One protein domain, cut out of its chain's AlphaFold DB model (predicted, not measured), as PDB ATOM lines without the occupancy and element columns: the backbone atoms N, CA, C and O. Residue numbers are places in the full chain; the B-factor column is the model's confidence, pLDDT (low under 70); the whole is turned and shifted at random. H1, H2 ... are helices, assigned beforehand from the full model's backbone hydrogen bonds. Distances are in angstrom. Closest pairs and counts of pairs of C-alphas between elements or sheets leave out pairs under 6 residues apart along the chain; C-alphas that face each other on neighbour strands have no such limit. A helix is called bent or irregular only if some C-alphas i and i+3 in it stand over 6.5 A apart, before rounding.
ATOM      1  N   ALA A  50      19.286  36.860  -8.942       76.38
ATOM      2  CA  ALA A  50      18.652  37.746  -9.919       76.38
ATOM      3  C   ALA A  50      17.687  36.989 -10.851       76.38
ATOM      4  O   ALA A  50      16.568  37.441 -11.103       76.38
ATOM      5  N   GLN A  51      18.082  35.802 -11.315       79.25
ATOM      6  CA  GLN A  51      17.244  34.967 -12.176       79.25
ATOM      7  C   GLN A  51      16.010  34.442 -11.429       79.25
ATOM      8  O   GLN A  51      14.914  34.418 -11.991       79.25
ATOM      9  N   ARG A  52      16.150  34.109 -10.141       77.56
ATOM     10  CA  ARG A  52      15.024  33.725  -9.272       77.56
ATOM     11  C   ARG A  52      14.013  34.862  -9.123       77.56
ATOM     12  O   ARG A  52      12.811  34.621  -9.234       77.56
ATOM     13  N   THR A  53      14.475  36.100  -8.940       77.50
ATOM     14  CA  THR A  53      13.596  37.281  -8.893       77.50
ATOM     15  C   THR A  53      12.843  37.473 -10.207       77.50
ATOM     16  O   THR A  53      11.629  37.670 -10.189       77.50
ATOM     17  N   GLN A  54      13.515  37.330 -11.352       75.75
ATOM     18  CA  GLN A  54      12.861  37.435 -12.658       75.75
ATOM     19  C   GLN A  54      11.784  36.358 -12.858       75.75
ATOM     20  O   GLN A  54      10.688  36.660 -13.328       75.75
ATOM     21  N   VAL A  55      12.056  35.113 -12.453       80.56
ATOM     22  CA  VAL A  55      11.068  34.021 -12.491       80.56
ATOM     23  C   VAL A  55       9.886  34.318 -11.571       80.56
ATOM     24  O   VAL A  55       8.744  34.090 -11.962       80.56
ATOM     25  N   ARG A  56      10.133  34.864 -10.373       76.31
ATOM     26  CA  ARG A  56       9.074  35.258  -9.434       76.31
ATOM     27  C   ARG A  56       8.166  36.326 -10.037       76.31
ATOM     28  O   ARG A  56       6.950  36.187  -9.952       76.31
ATOM     29  N   ILE A  57       8.738  37.345 -10.675       82.50
ATOM     30  CA  ILE A  57       7.963  38.403 -11.335       82.50
ATOM     31  C   ILE A  57       7.168  37.830 -12.515       82.50
ATOM     32  O   ILE A  57       5.970  38.082 -12.622       82.50
ATOM     33  N   GLY A  58       7.797  37.009 -13.361       78.44
ATOM     34  CA  GLY A  58       7.111  36.358 -14.479       78.44
ATOM     35  C   GLY A  58       5.968  35.447 -14.021       78.44
ATOM     36  O   GLY A  58       4.904  35.423 -14.633       78.44
ATOM     37  N   TRP A  59       6.147  34.739 -12.904       78.38
ATOM     38  CA  TRP A  59       5.106  33.897 -12.318       78.38
ATOM     39  C   TRP A  59       3.963  34.722 -11.718       78.38
ATOM     40  O   TRP A  59       2.797  34.382 -11.917       78.38
ATOM     41  N   GLN A  60       4.274  35.823 -11.028       79.56
ATOM     42  CA  GLN A  60       3.254  36.753 -10.539       79.56
ATOM     43  C   GLN A  60       2.430  37.317 -11.695       79.56
ATOM     44  O   GLN A  60       1.209  37.353 -11.597       79.56
ATOM     45  N   ASP A  61       3.069  37.697 -12.802       78.00
ATOM     46  CA  ASP A  61       2.368  38.168 -13.995       78.00
ATOM     47  C   ASP A  61       1.475  37.081 -14.611       78.00
ATOM     48  O   ASP A  61       0.290  37.309 -14.853       78.00
ATOM     49  N   ALA A  62       1.995  35.858 -14.750       76.69
ATOM     50  CA  ALA A  62       1.230  34.721 -15.258       76.69
ATOM     51  C   ALA A  62      -0.008  34.409 -14.396       76.69
ATOM     52  O   ALA A  62      -1.073  34.091 -14.928       76.69
ATOM     53  N   GLN A  63       0.104  34.546 -13.074       78.75
ATOM     54  CA  GLN A  63      -0.996  34.308 -12.136       78.75
ATOM     55  C   GLN A  63      -2.077  35.385 -12.159       78.75
ATOM     56  O   GLN A  63      -3.199  35.131 -11.719       78.75
ATOM     57  N   ARG A  64      -1.781  36.577 -12.685       80.44
ATOM     58  CA  ARG A  64      -2.790  37.632 -12.858       80.44
ATOM     59  C   ARG A  64      -3.791  37.292 -13.956       80.44
ATOM     60  O   ARG A  64      -4.888  37.850 -13.955       80.44
ATOM     61  N   VAL A  65      -3.451  36.385 -14.876       80.56
ATOM     62  CA  VAL A  65      -4.377  35.944 -15.921       80.56
ATOM     63  C   VAL A  65      -5.411  34.997 -15.315       80.56
ATOM     64  O   VAL A  65      -5.109  33.853 -14.959       80.56
ATOM     65  N   LYS A  66      -6.659  35.469 -15.223       82.12
ATOM     66  CA  LYS A  66      -7.772  34.683 -14.680       82.12
ATOM     67  C   LYS A  66      -7.953  33.372 -15.467       82.12
ATOM     68  O   LYS A  66      -7.719  33.352 -16.678       82.12
ATOM     69  N   PRO A  67      -8.408  32.277 -14.829       75.50
ATOM     70  CA  PRO A  67      -8.603  30.987 -15.499       75.50
ATOM     71  C   PRO A  67      -9.487  31.076 -16.753       75.50
ATOM     72  O   PRO A  67      -9.139  30.522 -17.790       75.50
ATOM     73  N   GLN A  68     -10.572  31.852 -16.684       75.44
ATOM     74  CA  GLN A  68     -11.486  32.070 -17.808       75.44
ATOM     75  C   GLN A  68     -10.814  32.805 -18.977       75.44
ATOM     76  O   GLN A  68     -11.026  32.461 -20.135       75.44
ATOM     77  N   GLU A  69      -9.945  33.779 -18.691       80.31
ATOM     78  CA  GLU A  69      -9.173  34.464 -19.732       80.31
ATOM     79  C   GLU A  69      -8.122  33.554 -20.368       80.31
ATOM     80  O   GLU A  69      -7.839  33.693 -21.557       80.31
ATOM     81  N   ARG A  70      -7.538  32.616 -19.608       79.25
ATOM     82  CA  ARG A  70      -6.636  31.602 -20.176       79.25
ATOM     83  C   ARG A  70      -7.377  30.698 -21.155       79.25
ATOM     84  O   ARG A  70      -6.865  30.483 -22.251       79.25
ATOM     85  N   GLN A  71      -8.576  30.245 -20.792       78.00
ATOM     86  CA  GLN A  71      -9.402  29.410 -21.662       78.00
ATOM     87  C   GLN A  71      -9.786  30.154 -22.946       78.00
ATOM     88  O   GLN A  71      -9.467  29.686 -24.033       78.00
ATOM     89  N   ALA A  72     -10.311  31.376 -22.831       83.56
ATOM     90  CA  ALA A  72     -10.683  32.181 -23.994       83.56
ATOM     91  C   ALA A  72      -9.489  32.484 -24.922       83.56
ATOM     92  O   ALA A  72      -9.625  32.511 -26.146       83.56
ATOM     93  N   LYS A  73      -8.290  32.708 -24.362       82.44
ATOM     94  CA  LYS A  73      -7.054  32.879 -25.151       82.44
ATOM     95  C   LYS A  73      -6.661  31.593 -25.879       82.44
ATOM     96  O   LYS A  73      -6.192  31.672 -27.012       82.44
ATOM     97  N   TRP A  74      -6.856  30.438 -25.250       83.62
ATOM     98  CA  TRP A  74      -6.584  29.138 -25.854       83.62
ATOM     99  C   TRP A  74      -7.581  28.805 -26.972       83.62
ATOM    100  O   TRP A  74      -7.168  28.399 -28.053       83.62
ATOM    101  N   GLU A  75      -8.871  29.065 -26.763       84.88
ATOM    102  CA  GLU A  75      -9.913  28.875 -27.782       84.88
ATOM    103  C   GLU A  75      -9.676  29.771 -28.997       84.88
ATOM    104  O   GLU A  75      -9.731  29.306 -30.133       84.88
ATOM    105  N   ARG A  76      -9.311  31.040 -28.770       86.00
ATOM    106  CA  ARG A  76      -8.889  31.933 -29.855       86.00
ATOM    107  C   ARG A  76      -7.702  31.361 -30.614       86.00
ATOM    108  O   ARG A  76      -7.744  31.339 -31.833       86.00
ATOM    109  N   TYR A  77      -6.678  30.868 -29.919       80.25
ATOM    110  CA  TYR A  77      -5.521  30.249 -30.570       80.25
ATOM    111  C   TYR A  77      -5.904  29.030 -31.427       80.25
ATOM    112  O   TYR A  77      -5.363  28.857 -32.520       80.25
ATOM    113  N   GLN A  78      -6.863  28.217 -30.974       81.69
ATOM    114  CA  GLN A  78      -7.382  27.105 -31.769       81.69
ATOM    115  C   GLN A  78      -8.152  27.575 -33.004       81.69
ATOM    116  O   GLN A  78      -7.981  26.992 -34.070       81.69
ATOM    117  N   ALA A  79      -8.922  28.655 -32.889       83.38
ATOM    118  CA  ALA A  79      -9.674  29.236 -33.999       83.38
ATOM    119  C   ALA A  79      -8.801  29.961 -35.046       83.38
ATOM    120  O   ALA A  79      -9.305  30.306 -36.113       83.38
ATOM    121  N   LEU A  80      -7.513  30.209 -34.768       81.00
ATOM    122  CA  LEU A  80      -6.590  30.790 -35.749       81.00
ATOM    123  C   LEU A  80      -6.246  29.784 -36.854       81.00
ATOM    124  O   LEU A  80      -5.925  28.626 -36.573       81.00
ATOM    125  N   THR A  81      -6.208  30.276 -38.092       81.38
ATOM    126  CA  THR A  81      -5.684  29.542 -39.251       81.38
ATOM    127  C   THR A  81      -4.166  29.363 -39.155       81.38
ATOM    128  O   THR A  81      -3.485  30.060 -38.397       81.38
ATOM    129  N   GLU A  82      -3.616  28.421 -39.920       76.44
ATOM    130  CA  GLU A  82      -2.191  28.067 -39.870       76.44
ATOM    131  C   GLU A  82      -1.281  29.279 -40.139       76.44
ATOM    132  O   GLU A  82      -0.384  29.565 -39.344       76.44
ATOM    133  N   GLU A  83      -1.632  30.095 -41.136       76.44
ATOM    134  CA  GLU A  83      -0.926  31.333 -41.495       76.44
ATOM    135  C   GLU A  83      -0.917  32.364 -40.343       76.44
ATOM    136  O   GLU A  83       0.103  32.984 -40.031       76.44
ATOM    137  N   GLN A  84      -2.032  32.500 -39.614       79.44
ATOM    138  CA  GLN A  84      -2.113  33.390 -38.450       79.44
ATOM    139  C   GLN A  84      -1.312  32.856 -37.256       79.44
ATOM    140  O   GLN A  84      -0.737  33.636 -36.486       79.44
ATOM    141  N   ARG A  85      -1.239  31.531 -37.085       80.75
ATOM    142  CA  ARG A  85      -0.386  30.908 -36.064       80.75
ATOM    143  C   ARG A  85       1.091  31.121 -36.384       80.75
ATOM    144  O   ARG A  85       1.857  31.405 -35.463       80.75
ATOM    145  N   GLU A  86       1.493  31.028 -37.648       81.12
ATOM    146  CA  GLU A  86       2.860  31.328 -38.087       81.12
ATOM    147  C   GLU A  86       3.218  32.798 -37.870       81.12
ATOM    148  O   GLU A  86       4.256  33.091 -37.270       81.12
ATOM    149  N   ALA A  87       2.316  33.723 -38.207       82.69
ATOM    150  CA  ALA A  87       2.490  35.142 -37.907       82.69
ATOM    151  C   ALA A  87       2.649  35.402 -36.394       82.69
ATOM    152  O   ALA A  87       3.496  36.201 -35.978       82.69
ATOM    153  N   LEU A  88       1.894  34.698 -35.538       82.56
ATOM    154  CA  LEU A  88       2.068  34.774 -34.082       82.56
ATOM    155  C   LEU A  88       3.406  34.194 -33.607       82.56
ATOM    156  O   LEU A  88       4.035  34.801 -32.739       82.56
ATOM    157  N   LYS A  89       3.856  33.059 -34.156       80.88
ATOM    158  CA  LYS A  89       5.165  32.458 -33.835       80.88
ATOM    159  C   LYS A  89       6.311  33.387 -34.233       80.88
ATOM    160  O   LYS A  89       7.221  33.623 -33.433       80.88
ATOM    161  N   LEU A  90       6.239  33.974 -35.425       83.69
ATOM    162  CA  LEU A  90       7.227  34.927 -35.920       83.69
ATOM    163  C   LEU A  90       7.250  36.187 -35.044       83.69
ATOM    164  O   LEU A  90       8.314  36.652 -34.641       83.69
ATOM    165  N   ARG A  91       6.076  36.700 -34.660       81.31
ATOM    166  CA  ARG A  91       5.962  37.840 -33.740       81.31
ATOM    167  C   ARG A  91       6.470  37.519 -32.335       81.31
ATOM    168  O   ARG A  91       7.015  38.404 -31.684       81.31
ATOM    169  N   ALA A  92       6.285  36.295 -31.846       79.94
ATOM    170  CA  ALA A  92       6.814  35.865 -30.554       79.94
ATOM    171  C   ALA A  92       8.347  35.767 -30.576       79.94
ATOM    172  O   ALA A  92       8.986  36.205 -29.626       79.94
TER     173      ALA A  92
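This is residues 50 to 92 of the 156 residues of the protein "DNA-binding CsgD family transcriptional regulator" of Inhella inkyongensis (UniProt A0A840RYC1). Three helices follow one another end to end and trace an open, only just flat hook: H1 is the long first arm, H2 turns a corner from it, and H3 turns again and folds partly back, leaving the space between H1 and H3 empty. No helix touches another, and only H2 and H3 come near each other. The printed part has 43 residues with three named helices, in the order H1, H2, H3, and no named strand; its class is all helix. It is only just extended, close to loose, with a radius of gyration of the C-alphas of 13.9 A, and the C-alphas span 38 by 25 by 8 A.

Start with H1, residues 50 to 64, and look at residues 50 to 61, which belong to it: they stand free, with no C-alpha 8 or more residues away along the chain within 10 A. Go on through the tight link of Val 65 and Lys 66 to H2, residues 67 to 79; H1 and H2 are apart. In H2, residues 67 to 69 and 71 to 76 stand free as well. Leu 80 and Thr 81 make the next tight link, to H3, residues 82 to 92. Compare Tyr 77 with Arg 85: theirs are the closest C-alphas of H2 and H3, 7.5 A apart, and the two helices are close but not clearly touching, with 1 pair of C-alphas within 8 A. Their lines stand at a steep tilt of 53 degrees, and they run opposite ways. The centres of H2 and H3 are 16.1 A apart. H1 and H3 are apart. In the backbones of H1, H2 and H3, every O i to N i+4 pair is within hydrogen-bond range.

Find C-alpha 50 at (18.652, 37.746, -9.919); from there H1 runs 21.6 A to C-alpha 64 at (-2.790, 37.632, -12.858), with x falling along the way. H2 takes up at Pro 67 and runs 18.6 A to Ala 79, and here it is z that falls. H3 begins at Glu 82 and runs 15.1 A to C-alpha 92 at (6.814, 35.865, -30.554). None of the three helices is bent or irregular.

Look for the two C-alphas farthest apart at Ala 50 and Thr 81, 39.0 A from each other. The first and last printed C-alphas, those of Ala 50 and Ala 92, are 23.9 A apart. The printed part runs from 50 to 92 without a cut, and neither of its links is long. In the B-factor column the mean pLDDT of the printed part of this model is 80.0, and no printed residue is under 70.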